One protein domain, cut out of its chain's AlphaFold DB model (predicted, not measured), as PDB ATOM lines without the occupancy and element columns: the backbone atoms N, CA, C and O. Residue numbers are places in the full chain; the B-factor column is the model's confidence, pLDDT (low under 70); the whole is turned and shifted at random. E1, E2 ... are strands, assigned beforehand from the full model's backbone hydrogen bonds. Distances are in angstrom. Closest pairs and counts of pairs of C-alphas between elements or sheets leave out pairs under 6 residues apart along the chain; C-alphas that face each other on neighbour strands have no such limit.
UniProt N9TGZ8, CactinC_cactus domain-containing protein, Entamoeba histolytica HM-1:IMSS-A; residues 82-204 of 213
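AT A GLANCE: This is residues 82 to 204 of the 213 residues of the protein "CactinC_cactus domain-containing protein" of Entamoeba histolytica HM-1:IMSS-A (UniProt N9TGZ8). Two strongly twisted sheets lie face to face as a sandwich, the five strands E1, E3, E4, E9 and E8 over the four strands E2, E7, E6 and E5. At one end the loop between E3 and E4 makes an arm, of which residues 121 to 126 stick out free. The printed part has 123 residues, with nine named strands, E1 to E9 in order, and no named helix; it is all strand, with under half of its residues in these strands. Both sheets are antiparallel throughout. The whole is only just compact, close to loose, with a radius of gyration of the C-alphas of 16.4 A, and spans 53 by 33 by 22 A.

IN THESE COORDINATES: E1, residues 85 to 89, begins at C-alpha 85 (188.181, 151.838, 140.634). E2 is residues 94 to 96. E3, residues 106 to 114, is 26.6 A long, and E4, residues 130 to 139, 27.6 A. E5 is residues 147 to 153, 20.3 A; E6 residues 159 to 166, 22.8 A; E7 residues 172 to 178, 19.3 A. E8 is residues 191 to 195, and E9, residues 198 to 204, 19.9 A long, ends at C-alpha 204 (181.920, 142.363, 137.013).

HOW THE PARTS SIT: In the larger sheet, of order E1, E3, E4, E9, E8, N 88 and O 111 of E1 and E3 are 3.0 A apart. N 110 and O 135 are 2.8 A apart in the hairpin E3 and E4, N 136 and O 201 2.8 A between E4 and E9, and N 193 and O 200 3.0 A in the hairpin E8 and E9. In the other sheet, E5, E6 and E7 form a meander, each strand the antiparallel neighbour of the one before: N 150 and O 163 are 2.8 A apart, as are N 162 and O 175. Edge strand E2 pairs with E7 through N 94 and O 174, 2.9 A. The facing parts of the sheets are 10.6 A centre to centre, their strands at 25 degrees. E4 and E7 are near each other, with 8 pairs of C-alphas within 10 A.

THE WHOLE: The C-alphas of Ala 123 and His 144, the two farthest apart, are 54.2 A from each other. The printed part has no cut. The links E3 to E4 and E7 to E8 are long. Mean pLDDT of the printed part is 82.0; 26 residues are under 70, among them 97 to 102 and 115 to 128.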
ATOM      1  N   PRO A  82     196.887 147.811 142.663       57.47
ATOM      2  CA  PRO A  82     195.467 147.653 142.355       57.47
ATOM      3  C   PRO A  82     195.024 148.684 141.294       57.47
ATOM      4  O   PRO A  82     195.474 149.826 141.314       57.47
ATOM      5  N   LEU A  83     194.148 148.306 140.348       64.06
ATOM      6  CA  LEU A  83     193.523 149.275 139.428       64.06
ATOM      7  C   LEU A  83     192.696 150.284 140.234       64.06
ATOM      8  O   LEU A  83     191.934 149.884 141.122       64.06
ATOM      9  N   GLN A  84     192.804 151.568 139.888       68.19
ATOM     10  CA  GLN A  84     191.937 152.595 140.452       68.19
ATOM     11  C   GLN A  84     190.509 152.350 139.955       68.19
ATOM     12  O   GLN A  84     190.243 152.383 138.752       68.19
ATOM     13  N   ARG A  85     189.607 152.046 140.895       68.25
ATOM     14  CA  ARG A  85     188.181 151.838 140.634       68.25
ATOM     15  C   ARG A  85     187.402 153.092 140.984       68.25
ATOM     16  O   ARG A  85     187.538 153.619 142.085       68.25
ATOM     17  N   MET A  86     186.577 153.535 140.049       75.88
ATOM     18  CA  MET A  86     185.669 154.667 140.199       75.88
ATOM     19  C   MET A  86     184.228 154.173 140.101       75.88
ATOM     20  O   MET A  86     183.949 153.182 139.427       75.88
ATOM     21  N   GLN A  87     183.310 154.842 140.795       78.25
ATOM     22  CA  GLN A  87     181.880 154.553 140.711       78.25
ATOM     23  C   GLN A  87     181.150 155.774 140.179       78.25
ATOM     24  O   GLN A  87     181.276 156.864 140.737       78.25
ATOM     25  N   GLN A  88     180.361 155.576 139.128       79.75
ATOM     26  CA  GLN A  88     179.491 156.603 138.574       79.75
ATOM     27  C   GLN A  88     178.031 156.183 138.742       79.75
ATOM     28  O   GLN A  88     177.668 155.054 138.420       79.75
ATOM     29  N   VAL A  89     177.189 157.085 139.248       78.25
ATOM     30  CA  VAL A  89     175.734 156.872 139.281       78.25
ATOM     31  C   VAL A  89     175.191 157.011 137.861       78.25
ATOM     32  O   VAL A  89     175.552 157.956 137.155       78.25
ATOM     33  N   VAL A  90     174.361 156.060 137.431       75.81
ATOM     34  CA  VAL A  90     173.792 156.038 136.080       75.81
ATOM     35  C   VAL A  90     172.276 155.934 136.136       75.81
ATOM     36  O   VAL A  90     171.728 154.937 136.592       75.81
ATOM     37  N   ASP A  91     171.616 156.937 135.557       67.88
ATOM     38  CA  ASP A  91     170.150 157.037 135.491       67.88
ATOM     39  C   ASP A  91     169.581 156.618 134.120       67.88
ATOM     40  O   ASP A  91     168.446 156.930 133.773       67.88
ATOM     41  N   LYS A  92     170.377 155.925 133.293       76.81
ATOM     42  CA  LYS A  92     169.959 155.453 131.963       76.81
ATOM     43  C   LYS A  92     169.333 154.058 132.055       76.81
ATOM     44  O   LYS A  92     170.013 153.059 131.840       76.81
ATOM     45  N   TYR A  93     168.043 154.005 132.364       83.69
ATOM     46  CA  TYR A  93     167.228 152.790 132.332       83.69
ATOM     47  C   TYR A  93     165.821 153.094 131.809       83.69
ATOM     48  O   TYR A  93     165.348 154.230 131.876       83.69
ATOM     49  N   THR A  94     165.156 152.080 131.269       86.62
ATOM     50  CA  THR A  94     163.799 152.168 130.719       86.62
ATOM     51  C   THR A  94     162.869 151.221 131.463       86.62
ATOM     52  O   THR A  94     163.262 150.138 131.884       86.62
ATOM     53  N   PHE A  95     161.613 151.625 131.654       85.38
ATOM     54  CA  PHE A  95     160.586 150.748 132.219       85.38
ATOM     55  C   PHE A  95     159.787 150.095 131.092       85.38
ATOM     56  O   PHE A  95     159.202 150.800 130.266       85.38
ATOM     57  N   ILE A  96     159.724 148.765 131.083       80.12
ATOM     58  CA  ILE A  96     159.024 147.965 130.069       80.12
ATOM     59  C   ILE A  96     157.873 147.161 130.697       80.12
ATOM     60  O   ILE A  96     157.756 147.069 131.916       80.12
ATOM     61  N   ASN A  97     156.994 146.609 129.852       67.75
ATOM     62  CA  ASN A  97     155.776 145.869 130.221       67.75
ATOM     63  C   ASN A  97     154.778 146.657 131.101       67.75
ATOM     64  O   ASN A  97     154.907 146.815 132.307       67.75
ATOM     65  N   SER A  98     153.706 147.135 130.461       56.78
ATOM     66  CA  SER A  98     152.658 147.984 131.053       56.78
ATOM     67  C   SER A  98     151.396 147.189 131.431       56.78
ATOM     68  O   SER A  98     150.289 147.637 131.120       56.78
ATOM     69  N   LYS A  99     151.511 145.991 132.021       55.88
ATOM     70  CA  LYS A  99     150.303 145.188 132.309       55.88
ATOM     71  C   LYS A  99     149.515 145.616 133.552       55.88
ATOM     72  O   LYS A  99     148.344 145.290 133.607       55.88
ATOM     73  N   ASP A 100     150.066 146.459 134.423       57.84
ATOM     74  CA  ASP A 100     149.282 147.306 135.330       57.84
ATOM     75  C   ASP A 100     150.082 148.574 135.663       57.84
ATOM     76  O   ASP A 100     151.292 148.541 135.873       57.84
ATOM     77  N   LYS A 101     149.437 149.740 135.582       55.81
ATOM     78  CA  LYS A 101     150.118 151.045 135.455       55.81
ATOM     79  C   LYS A 101     150.548 151.699 136.774       55.81
ATOM     80  O   LYS A 101     151.041 152.823 136.722       55.81
ATOM     81  N   SER A 102     150.372 151.069 137.933       62.78
ATOM     82  CA  SER A 102     150.442 151.794 139.212       62.78
ATOM     83  C   SER A 102     151.774 151.712 139.961       62.78
ATOM     84  O   SER A 102     152.033 152.597 140.772       62.78
ATOM     85  N   LEU A 103     152.636 150.720 139.705       74.19
ATOM     86  CA  LEU A 103     153.826 150.493 140.534       74.19
ATOM     87  C   LEU A 103     155.131 150.602 139.730       74.19
ATOM     88  O   LEU A 103     155.482 149.746 138.917       74.19
ATOM     89  N   ILE A 104     155.855 151.697 139.969       81.19
ATOM     90  CA  ILE A 104     157.201 151.952 139.447       81.19
ATOM     91  C   ILE A 104     158.188 151.668 140.587       81.19
ATOM     92  O   ILE A 104     158.055 152.283 141.650       81.19
ATOM     93  N   PRO A 105     159.149 150.743 140.419       82.50
ATOM     94  CA  PRO A 105     160.138 150.479 141.454       82.50
ATOM     95  C   PRO A 105     161.181 151.606 141.509       82.50
ATOM     96  O   PRO A 105     161.435 152.279 140.508       82.50
ATOM     97  N   GLN A 106     161.804 151.817 142.672       85.50
ATOM     98  CA  GLN A 106     162.876 152.811 142.793       85.50
ATOM     99  C   GLN A 106     164.204 152.164 142.416       85.50
ATOM    100  O   GLN A 106     164.596 151.160 143.005       85.50
ATOM    101  N   VAL A 107     164.889 152.733 141.428       85.00
ATOM    102  CA  VAL A 107     166.097 152.155 140.839       85.00
ATOM    103  C   VAL A 107     167.304 153.007 141.204       85.00
ATOM    104  O   VAL A 107     167.317 154.214 140.978       85.00
ATOM    105  N   HIS A 108     168.339 152.354 141.717       84.88
ATOM    106  CA  HIS A 108     169.651 152.932 141.963       84.88
ATOM    107  C   HIS A 108     170.707 152.087 141.252       84.88
ATOM    108  O   HIS A 108     170.932 150.931 141.609       84.88
ATOM    109  N   CYS A 109     171.368 152.650 140.244       82.88
ATOM    110  CA  CYS A 109     172.400 151.956 139.479       82.88
ATOM    111  C   CYS A 109     173.738 152.689 139.582       82.88
ATOM    112  O   CYS A 109     173.828 153.904 139.390       82.88
ATOM    113  N   ARG A 110     174.795 151.932 139.885       84.69
ATOM    114  CA  ARG A 110     176.184 152.386 139.851       84.69
ATOM    115  C   ARG A 110     176.957 151.581 138.820       84.69
ATOM    116  O   ARG A 110     176.929 150.353 138.826       84.69
ATOM    117  N   VAL A 111     177.705 152.283 137.983       83.94
ATOM    118  CA  VAL A 111     178.659 151.692 137.052       83.94
ATOM    119  C   VAL A 111     180.042 151.742 137.681       83.94
ATOM    120  O   VAL A 111     180.512 152.801 138.099       83.94
ATOM    121  N   ASN A 112     180.677 150.575 137.775       82.88
ATOM    122  CA  ASN A 112     182.054 150.444 138.223       82.88
ATOM    123  C   ASN A 112     182.967 150.631 137.009       82.88
ATOM    124  O   ASN A 112     182.917 149.851 136.058       82.88
ATOM    125  N   LEU A 113     183.800 151.661 137.061       80.31
ATOM    126  CA  LEU A 113     184.770 152.016 136.035       80.31
ATOM    127  C   LEU A 113     186.175 151.674 136.533       80.31
ATOM    128  O   LEU A 113     186.500 151.885 137.706       80.31
ATOM    129  N   ILE A 114     187.016 151.163 135.643       76.25
ATOM    130  CA  ILE A 114     188.448 150.979 135.877       76.25
ATOM    131  C   ILE A 114     189.240 151.855 134.920       76.25
ATOM    132  O   ILE A 114     188.911 151.974 133.740       76.25
ATOM    133  N   GLN A 115     190.326 152.429 135.425       68.81
ATOM    134  CA  GLN A 115     191.324 153.071 134.579       68.81
ATOM    135  C   GLN A 115     192.472 152.084 134.313       68.81
ATOM    136  O   GLN A 115     193.083 151.600 135.273       68.81
ATOM    137  N   PRO A 116     192.763 151.729 133.048       63.28
ATOM    138  CA  PRO A 116     193.877 150.846 132.722       63.28
ATOM    139  C   PRO A 116     195.221 151.506 133.072       63.28
ATOM    140  O   PRO A 116     195.416 152.699 132.856       63.28
ATOM    141  N   LYS A 117     196.167 150.714 133.597       58.22
ATOM    142  CA  LYS A 117     197.511 151.187 133.995       58.22
ATOM    143  C   LYS A 117     198.486 151.366 132.829       58.22
ATOM    144  O   LYS A 117     199.488 152.062 132.976       58.22
ATOM    145  N   THR A 118     198.243 150.727 131.685       56.03
ATOM    146  CA  THR A 118     199.129 150.827 130.521       56.03
ATOM    147  C   THR A 118     198.880 152.107 129.727       56.03
ATOM    148  O   THR A 118     197.755 152.579 129.574       56.03
ATOM    149  N   ARG A 119     199.985 152.686 129.243       46.00
ATOM    150  CA  ARG A 119     200.070 153.982 128.565       46.00
ATOM    151  C   ARG A 119     199.312 153.984 127.236       46.00
ATOM    152  O   ARG A 119     199.909 153.864 126.176       46.00
ATOM    153  N   TYR A 120     198.024 154.267 127.289       44.47
ATOM    154  CA  TYR A 120     197.468 155.237 126.358       44.47
ATOM    155  C   TYR A 120     197.144 156.481 127.170       44.47
ATOM    156  O   TYR A 120     195.992 156.844 127.379       44.47
ATOM    157  N   SER A 121     198.199 157.163 127.626       42.06
ATOM    158  CA  SER A 121     198.129 158.612 127.564       42.06
ATOM    159  C   SER A 121     197.891 158.907 126.087       42.06
ATOM    160  O   SER A 121     198.814 158.821 125.273       42.06
ATOM    161  N   THR A 122     196.652 159.201 125.706       49.91
ATOM    162  CA  THR A 122     196.434 159.994 124.499       49.91
ATOM    163  C   THR A 122     197.390 161.192 124.572       49.91
ATOM    164  O   THR A 122     197.783 161.600 125.666       49.91
ATOM    165  N   ALA A 123     197.788 161.794 123.449       51.91
ATOM    166  CA  ALA A 123     198.663 162.978 123.468       51.91
ATOM    167  C   ALA A 123     198.136 164.130 124.372       51.91
ATOM    168  O   ALA A 123     198.861 165.065 124.685       51.91
ATOM    169  N   THR A 124     196.878 164.030 124.820       57.25
ATOM    170  CA  THR A 124     196.160 164.903 125.753       57.25
ATOM    171  C   THR A 124     196.211 164.489 127.236       57.25
ATOM    172  O   THR A 124     195.652 165.197 128.066       57.25
ATOM    173  N   GLY A 125     196.833 163.359 127.598       54.59
ATOM    174  CA  GLY A 125     196.959 162.884 128.985       54.59
ATOM    175  C   GLY A 125     195.681 162.307 129.611       54.59
ATOM    176  O   GLY A 125     195.647 162.101 130.821       54.59
ATOM    177  N   LYS A 126     194.629 162.037 128.823       54.78
ATOM    178  CA  LYS A 126     193.353 161.506 129.328       54.78
ATOM    179  C   LYS A 126     193.333 159.978 129.218       54.78
ATOM    180  O   LYS A 126     193.296 159.438 128.116       54.78
ATOM    181  N   THR A 127     193.357 159.283 130.351       58.53
ATOM    182  CA  THR A 127     193.110 157.836 130.424       58.53
ATOM    183  C   THR A 127     191.638 157.551 130.129       58.53
ATOM    184  O   THR A 127     190.747 158.169 130.710       58.53
ATOM    185  N   ASN A 128     191.367 156.628 129.202       67.69
ATOM    186  CA  ASN A 128     190.002 156.192 128.913       67.69
ATOM    187  C   ASN A 128     189.528 155.240 130.016       67.69
ATOM    188  O   ASN A 128     190.137 154.195 130.247       67.69
ATOM    189  N   GLU A 129     188.448 155.612 130.692       77.00
ATOM    190  CA  GLU A 129     187.759 154.753 131.651       77.00
ATOM    191  C   GLU A 129     187.058 153.616 130.909       77.00
ATOM    192  O   GLU A 129     186.408 153.828 129.885       77.00
ATOM    193  N   ILE A 130     187.211 152.399 131.421       81.81
ATOM    194  CA  ILE A 130     186.583 151.200 130.873       81.81
ATOM    195  C   ILE A 130     185.575 150.692 131.898       81.81
ATOM    196  O   ILE A 130     185.874 150.617 133.091       81.81
ATOM    197  N   THR A 131     184.390 150.306 131.433       85.00
ATOM    198  CA  THR A 131     183.386 149.657 132.274       85.00
ATOM    199  C   THR A 131     183.892 148.301 132.767       85.00
ATOM    200  O   THR A 131     184.157 147.398 131.972       85.00
ATOM    201  N   ASP A 132     184.022 148.158 134.086       88.75
ATOM    202  CA  ASP A 132     184.423 146.922 134.774       88.75
ATOM    203  C   ASP A 132     183.204 146.094 135.181       88.75
ATOM    204  O   ASP A 132     183.254 144.870 135.201       88.75
ATOM    205  N   GLY A 133     182.091 146.747 135.521       91.31
ATOM    206  CA  GLY A 133     180.889 146.059 135.975       91.31
ATOM    207  C   GLY A 133     179.783 146.993 136.441       91.31
ATOM    208  O   GLY A 133     179.920 148.214 136.406       91.31
ATOM    209  N   TYR A 134     178.701 146.403 136.936       93.31
ATOM    210  CA  TYR A 134     177.501 147.116 137.368       93.31
ATOM    211  C   TYR A 134     177.109 146.694 138.786       93.31
ATOM    212  O   TYR A 134     177.269 145.540 139.186       93.31
ATOM    213  N   GLU A 135     176.590 147.648 139.551       94.12
ATOM    214  CA  GLU A 135     175.963 147.444 140.853       94.12
ATOM    215  C   GLU A 135     174.581 148.099 140.819       94.12
ATOM    216  O   GLU A 135     174.440 149.320 140.876       94.12
ATOM    217  N   ILE A 136     173.557 147.264 140.681       94.31
ATOM    218  CA  ILE A 136     172.161 147.653 140.531       94.31
ATOM    219  C   ILE A 136     171.430 147.284 141.813       94.31
ATOM    220  O   ILE A 136     171.511 146.155 142.298       94.31
ATOM    221  N   THR A 137     170.717 148.253 142.364       93.88
ATOM    222  CA  THR A 137     169.847 148.090 143.520       93.88
ATOM    223  C   THR A 137     168.464 148.610 143.160       93.88
ATOM    224  O   THR A 137     168.334 149.742 142.703       93.88
ATOM    225  N   ILE A 138     167.431 147.791 143.337       92.44
ATOM    226  CA  ILE A 138     166.048 148.157 143.020       92.44
ATOM    227  C   ILE A 138     165.168 147.877 144.232       92.44
ATOM    228  O   ILE A 138     165.142 146.756 144.732       92.44
ATOM    229  N   LEU A 139     164.443 148.892 144.692       91.94
ATOM    230  CA  LEU A 139     163.480 148.785 145.780       91.94
ATOM    231  C   LEU A 139     162.079 148.518 145.221       91.94
ATOM    232  O   LEU A 139     161.572 149.272 144.383       91.94
ATOM    233  N   TYR A 140     161.445 147.482 145.756       90.25
ATOM    234  CA  TYR A 140     160.089 147.037 145.456       90.25
ATOM    235  C   TYR A 140     159.212 147.086 146.723       90.25
ATOM    236  O   TYR A 140     159.035 146.057 147.377       90.25
ATOM    237  N   PRO A 141     158.654 148.255 147.090       87.62
ATOM    238  CA  PRO A 141     157.943 148.429 148.357       87.62
ATOM    239  C   PRO A 141     156.780 147.446 148.554       87.62
ATOM    240  O   PRO A 141     155.907 147.337 147.700       87.62
ATOM    241  N   ASN A 142     156.696 146.773 149.696       85.50
ATOM    242  CA  ASN A 142     155.681 145.752 149.998       85.50
ATOM    243  C   ASN A 142     155.641 144.559 149.015       85.50
ATOM    244  O   ASN A 142     154.647 143.821 148.974       85.50
ATOM    245  N   PHE A 143     156.689 144.332 148.214       85.81
ATOM    246  CA  PHE A 143     156.714 143.223 147.266       85.81
ATOM    247  C   PHE A 143     157.185 141.918 147.912       85.81
ATOM    248  O   PHE A 143     158.328 141.777 148.342       85.81
ATOM    249  N   HIS A 144     156.302 140.921 147.889       82.12
ATOM    250  CA  HIS A 144     156.556 139.580 148.404       82.12
ATOM    251  C   HIS A 144     156.537 138.590 147.236       82.12
ATOM    252  O   HIS A 144     155.506 138.010 146.900       82.12
ATOM    253  N   GLY A 145     157.674 138.435 146.562       84.94
ATOM    254  CA  GLY A 145     157.789 137.540 145.417       84.94
ATOM    255  C   GLY A 145     159.227 137.334 144.962       84.94
ATOM    256  O   GLY A 145     160.175 137.602 145.696       84.94
ATOM    257  N   ARG A 146     159.387 136.818 143.741       88.62
ATOM    258  CA  ARG A 146     160.701 136.607 143.124       88.62
ATOM    259  C   ARG A 146     160.965 137.682 142.079       88.62
ATOM    260  O   ARG A 146     160.129 137.911 141.202       88.62
ATOM    261  N   VAL A 147     162.141 138.289 142.176       91.19
ATOM    262  CA  VAL A 147     162.726 139.151 141.149       91.19
ATOM    263  C   VAL A 147     163.833 138.356 140.471       91.19
ATOM    264  O   VAL A 147     164.695 137.799 141.148       91.19
ATOM    265  N   ASN A 148     163.791 138.278 139.147       92.44
ATOM    266  CA  ASN A 148     164.817 137.625 138.341       92.44
ATOM    267  C   ASN A 148     165.363 138.621 137.323       92.44
ATOM    268  O   ASN A 148     164.694 139.593 136.979       92.44
ATOM    269  N   TYR A 149     166.557 138.354 136.807       94.38
ATOM    270  CA  TYR A 149     167.108 139.102 135.687       94.38
ATOM    271  C   TYR A 149     167.412 138.165 134.521       94.38
ATOM    272  O   TYR A 149     167.659 136.972 134.711       94.38
ATOM    273  N   ARG A 150     167.408 138.713 133.310       94.19
ATOM    274  CA  ARG A 150     167.848 138.034 132.092       94.19
ATOM    275  C   ARG A 150     168.578 139.007 131.180       94.19
ATOM    276  O   ARG A 150     168.416 140.218 131.305       94.19
ATOM    277  N   ILE A 151     169.381 138.460 130.279       94.06
ATOM    278  CA  ILE A 151     170.123 139.232 129.287       94.06
ATOM    279  C   ILE A 151     169.575 138.862 127.915       94.06
ATOM    280  O   ILE A 151     169.470 137.680 127.595       94.06
ATOM    281  N   GLU A 152     169.214 139.870 127.135       93.56
ATOM    282  CA  GLU A 152     168.744 139.736 125.761       93.56
ATOM    283  C   GLU A 152     169.707 140.455 124.814       93.56
ATOM    284  O   GLU A 152     170.298 141.484 125.153       93.56
ATOM    285  N   GLU A 153     169.880 139.909 123.616       91.88
ATOM    286  CA  GLU A 153     170.682 140.545 122.574       91.88
ATOM    287  C   GLU A 153     169.961 141.781 122.016       91.88
ATOM    288  O   GLU A 153     168.731 141.874 122.037       91.88
ATOM    289  N   THR A 154     170.731 142.753 121.524       91.38
ATOM    290  CA  THR A 154     170.188 143.895 120.773       91.38
ATOM    291  C   THR A 154     170.622 143.838 119.318       91.38
ATOM    292  O   THR A 154     171.542 143.101 118.966       91.38
ATOM    293  N   ASP A 155     170.015 144.680 118.481       90.06
ATOM    294  CA  ASP A 155     170.436 144.860 117.086       90.06
ATOM    295  C   ASP A 155     171.918 145.268 116.977       90.06
ATOM    296  O   ASP A 155     172.596 144.964 115.994       90.06
ATOM    297  N   ASN A 156     172.448 145.944 118.005       89.44
ATOM    298  CA  ASN A 156     173.849 146.316 118.086       89.44
ATOM    299  C   ASN A 156     174.643 145.277 118.889       89.44
ATOM    300  O   ASN A 156     174.531 145.205 120.108       89.44
ATOM    301  N   LYS A 157     175.546 144.552 118.220       88.00
ATOM    302  CA  LYS A 157     176.389 143.513 118.843       88.00
ATOM    303  C   LYS A 157     177.241 144.000 120.021       88.00
ATOM    304  O   LYS A 157     177.642 143.178 120.839       88.00
ATOM    305  N   ASN A 158     177.504 145.303 120.121       87.25
ATOM    306  CA  ASN A 158     178.292 145.882 121.211       87.25
ATOM    307  C   ASN A 158     177.500 146.011 122.521       87.25
ATOM    308  O   ASN A 158     178.109 146.181 123.580       87.25
ATOM    309  N   PHE A 159     176.167 145.940 122.470       90.50
ATOM    310  CA  PHE A 159     175.296 146.148 123.621       90.50
ATOM    311  C   PHE A 159     174.282 145.014 123.781       90.50
ATOM    312  O   PHE A 159     173.785 144.442 122.812       90.50
ATOM    313  N   CYS A 160     173.946 144.710 125.027       93.25
ATOM    314  CA  CYS A 160     172.872 143.798 125.384       93.25
ATOM    315  C   CYS A 160     171.898 144.481 126.351       93.25
ATOM    316  O   CYS A 160     172.207 145.498 126.980       93.25
ATOM    317  N   LYS A 161     170.686 143.942 126.430       93.62
ATOM    318  CA  LYS A 161     169.636 144.398 127.339       93.62
ATOM    319  C   LYS A 161     169.653 143.537 128.583       93.62
ATOM    320  O   LYS A 161     169.413 142.336 128.508       93.62
ATOM    321  N   LEU A 162     169.896 144.148 129.729       94.94
ATOM    322  CA  LEU A 162     169.681 143.528 131.026       94.94
ATOM    323  C   LEU A 162     168.272 143.880 131.497       94.94
ATOM    324  O   LEU A 162     167.990 145.037 131.800       94.94
ATOM    325  N   ILE A 163     167.401 142.880 131.557       94.19
ATOM    326  CA  ILE A 163     166.002 143.036 131.945       94.19
ATOM    327  C   ILE A 163     165.808 142.413 133.317       94.19
ATOM    328  O   ILE A 163     166.100 141.234 133.516       94.19
ATOM    329  N   ILE A 164     165.298 143.204 134.254       93.75
ATOM    330  CA  ILE A 164     164.934 142.774 135.599       93.75
ATOM    331  C   ILE A 164     163.414 142.710 135.676       93.75
ATOM    332  O   ILE A 164     162.727 143.722 135.528       93.75
ATOM    333  N   THR A 165     162.913 141.504 135.922       91.31
ATOM    334  CA  THR A 165     161.490 141.185 135.973       91.31
ATOM    335  C   THR A 165     161.116 140.735 137.372       91.31
ATOM    336  O   THR A 165     161.617 139.736 137.898       91.31
ATOM    337  N   SER A 166     160.177 141.454 137.970       86.50
ATOM    338  CA  SER A 166     159.401 140.968 139.105       86.50
ATOM    339  C   SER A 166     158.160 140.275 138.551       86.50
ATOM    340  O   SER A 166     157.441 140.884 137.768       86.50
ATOM    341  N   ASN A 167     157.875 139.033 138.949       75.94
ATOM    342  CA  ASN A 167     156.692 138.276 138.491       75.94
ATOM    343  C   ASN A 167     155.349 138.848 139.034       75.94
ATOM    344  O   ASN A 167     154.509 138.096 139.522       75.94
ATOM    345  N   SER A 168     155.169 140.171 139.058       68.19
ATOM    346  CA  SER A 168     154.133 140.895 139.806       68.19
ATOM    347  C   SER A 168     153.769 142.232 139.140       68.19
ATOM    348  O   SER A 168     154.163 142.492 138.013       68.19
ATOM    349  N   GLN A 169     153.014 143.082 139.842       72.50
ATOM    350  CA  GLN A 169     152.424 144.358 139.405       72.50
ATOM    351  C   GLN A 169     153.424 145.481 139.056       72.50
ATOM    352  O   GLN A 169     153.002 146.559 138.639       72.50
ATOM    353  N   TYR A 170     154.727 145.278 139.261       85.12
ATOM    354  CA  TYR A 170     155.734 146.291 138.942       85.12
ATOM    355  C   TYR A 170     156.134 146.227 137.476       85.12
ATOM    356  O   TYR A 170     156.182 145.155 136.875       85.12
ATOM    357  N   LYS A 171     156.482 147.390 136.922       86.94
ATOM    358  CA  LYS A 171     157.118 147.449 135.605       86.94
ATOM    359  C   LYS A 171     158.497 146.804 135.648       86.94
ATOM    360  O   LYS A 171     159.268 147.019 136.587       86.94
ATOM    361  N   ASP A 172     158.803 146.078 134.587       90.44
ATOM    362  CA  ASP A 172     160.127 145.517 134.365       90.44
ATOM    363  C   ASP A 172     161.118 146.654 134.099       90.44
ATOM    364  O   ASP A 172     160.767 147.675 133.496       90.44
ATOM    365  N   VAL A 173     162.360 146.485 134.546       91.06
ATOM    366  CA  VAL A 173     163.418 147.490 134.381       91.06
ATOM    367  C   VAL A 173     164.436 146.981 133.375       91.06
ATOM    368  O   VAL A 173     165.002 145.905 133.548       91.06
ATOM    369  N   GLU A 174     164.671 147.756 132.328       93.19
ATOM    370  CA  GLU A 174     165.603 147.457 131.249       93.19
ATOM    371  C   GLU A 174     166.805 148.404 131.314       93.19
ATOM    372  O   GLU A 174     166.669 149.626 131.404       93.19
ATOM    373  N   PHE A 175     167.997 147.824 131.239       92.31
ATOM    374  CA  PHE A 175     169.263 148.535 131.126       92.31
ATOM    375  C   PHE A 175     169.944 148.144 129.822       92.31
ATOM    376  O   PHE A 175     170.016 146.964 129.486       92.31
ATOM    377  N   ILE A 176     170.506 149.126 129.121       92.00
ATOM    378  CA  ILE A 176     171.409 148.873 127.997       92.00
ATOM    379  C   ILE A 176     172.827 148.820 128.564       92.00
ATOM    380  O   ILE A 176     173.329 149.829 129.060       92.00
ATOM    381  N   ILE A 177     173.454 147.648 128.504       91.25
ATOM    382  CA  ILE A 177     174.808 147.405 129.016       91.25
ATOM    383  C   ILE A 177     175.727 146.902 127.899       91.25
ATOM    384  O   ILE A 177     175.270 146.489 126.835       91.25
ATOM    385  N   GLU A 178     177.038 146.947 128.127       90.38
ATOM    386  CA  GLU A 178     178.025 146.391 127.196       90.38
ATOM    387  C   GLU A 178     177.863 144.871 127.068       90.38
ATOM    388  O   GLU A 178     177.724 144.166 128.071       90.38
ATOM    389  N   ASN A 179     177.934 144.361 125.838       90.62
ATOM    390  CA  ASN A 179     177.849 142.932 125.559       90.62
ATOM    391  C   ASN A 179     179.191 142.234 125.850       90.62
ATOM    392  O   ASN A 179     179.971 141.944 124.944       90.62
ATOM    393  N   LYS A 180     179.479 142.017 127.137       90.00
ATOM    394  CA  LYS A 180     180.675 141.325 127.642       90.00
ATOM    395  C   LYS A 180     180.284 140.174 128.565       90.00
ATOM    396  O   LYS A 180     179.244 140.209 129.225       90.00
ATOM    397  N   HIS A 181     181.143 139.162 128.664       90.94
ATOM    398  CA  HIS A 181     180.896 138.028 129.549       90.94
ATOM    399  C   HIS A 181     180.906 138.446 131.020       90.94
ATOM    400  O   HIS A 181     181.854 139.062 131.498       90.94
ATOM    401  N   ILE A 182     179.868 138.057 131.757       92.00
ATOM    402  CA  ILE A 182     179.768 138.312 133.195       92.00
ATOM    403  C   ILE A 182     180.565 137.261 133.981       92.00
ATOM    404  O   ILE A 182     180.492 136.057 133.719       92.00
ATOM    405  N   GLU A 183     181.317 137.718 134.977       93.00
ATOM    406  CA  GLU A 183     181.963 136.872 135.972       93.00
ATOM    407  C   GLU A 183     180.946 136.475 137.051       93.00
ATOM    408  O   GLU A 183     180.542 137.302 137.865       93.00
ATOM    409  N   MET A 184     180.535 135.204 137.055       91.31
ATOM    410  CA  MET A 184     179.519 134.664 137.975       91.31
ATOM    411  C   MET A 184     180.104 134.197 139.322       91.31
ATOM    412  O   MET A 184     179.382 133.708 140.191       91.31
ATOM    413  N   SER A 185     181.423 134.303 139.522       91.19
ATOM    414  CA  SER A 185     182.069 133.870 140.761       91.19
ATOM    415  C   SER A 185     181.787 134.811 141.932       91.19
ATOM    416  O   SER A 185     182.185 135.980 141.936       91.19
ATOM    417  N   GLN A 186     181.211 134.267 143.007       90.12
ATOM    418  CA  GLN A 186     181.019 134.996 144.268       90.12
ATOM    419  C   GLN A 186     182.345 135.517 144.846       90.12
ATOM    420  O   GLN A 186     182.409 136.635 145.349       90.12
ATOM    421  N   ARG A 187     183.448 134.762 144.694       88.88
ATOM    422  CA  ARG A 187     184.792 135.196 145.128       88.88
ATOM    423  C   ARG A 187     185.296 136.424 144.366       88.88
ATOM    424  O   ARG A 187     186.162 137.137 144.863       88.88
ATOM    425  N   ARG A 188     184.780 136.656 143.158       85.75
ATOM    426  CA  ARG A 188     185.107 137.814 142.315       85.75
ATOM    427  C   ARG A 188     184.116 138.968 142.487       85.75
ATOM    428  O   ARG A 188     184.272 139.986 141.825       85.75
ATOM    429  N   GLY A 189     183.162 138.848 143.413       87.31
ATOM    430  CA  GLY A 189     182.227 139.913 143.769       87.31
ATOM    431  C   GLY A 189     180.874 139.843 143.065       87.31
ATOM    432  O   GLY A 189     180.123 140.812 143.156       87.31
ATOM    433  N   TYR A 190     180.556 138.728 142.394       95.00
ATOM    434  CA  TYR A 190     179.197 138.468 141.925       95.00
ATOM    435  C   TYR A 190     178.245 138.277 143.109       95.00
ATOM    436  O   TYR A 190     178.494 137.453 143.993       95.00
ATOM    437  N   SER A 191     177.128 138.997 143.101       95.12
ATOM    438  CA  SER A 191     176.031 138.784 144.039       95.12
ATOM    439  C   SER A 191     174.698 139.099 143.375       95.12
ATOM    440  O   SER A 191     174.538 140.172 142.799       95.12
ATOM    441  N   CYS A 192     173.733 138.197 143.514       95.12
ATOM    442  CA  CYS A 192     172.358 138.405 143.081       95.12
ATOM    443  C   CYS A 192     171.429 137.895 144.179       95.12
ATOM    444  O   CYS A 192     171.419 136.696 144.458       95.12
ATOM    445  N   TYR A 193     170.683 138.787 144.823       94.25
ATOM    446  CA  TYR A 193     169.735 138.415 145.869       94.25
ATOM    447  C   TYR A 193     168.587 139.419 145.964       94.25
ATOM    448  O   TYR A 193     168.705 140.568 145.542       94.25
ATOM    449  N   PHE A 194     167.471 138.963 146.521       93.62
ATOM    450  CA  PHE A 194     166.321 139.788 146.866       93.62
ATOM    451  C   PHE A 194     166.037 139.582 148.353       93.62
ATOM    452  O   PHE A 194     165.691 138.470 148.751       93.62
ATOM    453  N   ASP A 195     166.235 140.618 149.166       91.81
ATOM    454  CA  ASP A 195     165.966 140.591 150.607       91.81
ATOM    455  C   ASP A 195     165.280 141.888 151.034       91.81
ATOM    456  O   ASP A 195     165.649 142.959 150.561       91.81
ATOM    457  N   LYS A 196     164.282 141.790 151.924       89.56
ATOM    458  CA  LYS A 196     163.530 142.936 152.473       89.56
ATOM    459  C   LYS A 196     163.171 143.984 151.415       89.56
ATOM    460  O   LYS A 196     163.543 145.146 151.546       89.56
ATOM    461  N   GLU A 197     162.478 143.553 150.360       90.25
ATOM    462  CA  GLU A 197     162.005 144.426 149.270       90.25
ATOM    463  C   GLU A 197     163.113 144.991 148.368       90.25
ATOM    464  O   GLU A 197     162.827 145.720 147.420       90.25
ATOM    465  N   LEU A 198     164.372 144.629 148.610       92.94
ATOM    466  CA  LEU A 198     165.528 145.167 147.917       92.94
ATOM    467  C   LEU A 198     166.160 144.092 147.035       92.94
ATOM    468  O   LEU A 198     166.674 143.075 147.503       92.94
ATOM    469  N   PHE A 199     166.113 144.319 145.726       94.38
ATOM    470  CA  PHE A 199     166.827 143.517 144.746       94.38
ATOM    471  C   PHE A 199     168.226 144.080 144.557       94.38
ATOM    472  O   PHE A 199     168.382 145.249 144.207       94.38
ATOM    473  N   HIS A 200     169.234 143.239 144.738       95.19
ATOM    474  CA  HIS A 200     170.627 143.577 144.513       95.19
ATOM    475  C   HIS A 200     171.221 142.672 143.450       95.19
ATOM    476  O   HIS A 200     171.247 141.451 143.601       95.19
ATOM    477  N   LEU A 201     171.774 143.295 142.416       95.69
ATOM    478  CA  LEU A 201     172.561 142.641 141.389       95.69
ATOM    479  C   LEU A 201     173.893 143.370 141.253       95.69
ATOM    480  O   LEU A 201     173.957 144.518 140.824       95.69
ATOM    481  N   LYS A 202     174.970 142.685 141.613       95.06
ATOM    482  CA  LYS A 202     176.338 143.159 141.449       95.06
ATOM    483  C   LYS A 202     177.105 142.143 140.640       95.06
ATOM    484  O   LYS A 202     177.126 140.961 140.982       95.06
ATOM    485  N   PHE A 203     177.760 142.611 139.593       94.62
ATOM    486  CA  PHE A 203     178.618 141.769 138.787       94.62
ATOM    487  C   PHE A 203     179.751 142.573 138.162       94.62
ATOM    488  O   PHE A 203     179.674 143.791 138.005       94.62
ATOM    489  N   PHE A 204     180.800 141.851 137.788       93.00
ATOM    490  CA  PHE A 204     181.920 142.363 137.013       93.00
ATOM    491  C   PHE A 204     181.997 141.602 135.697       93.00
ATOM    492  O   PHE A 204     181.527 140.466 135.602       93.00
TER     493      PHE A 204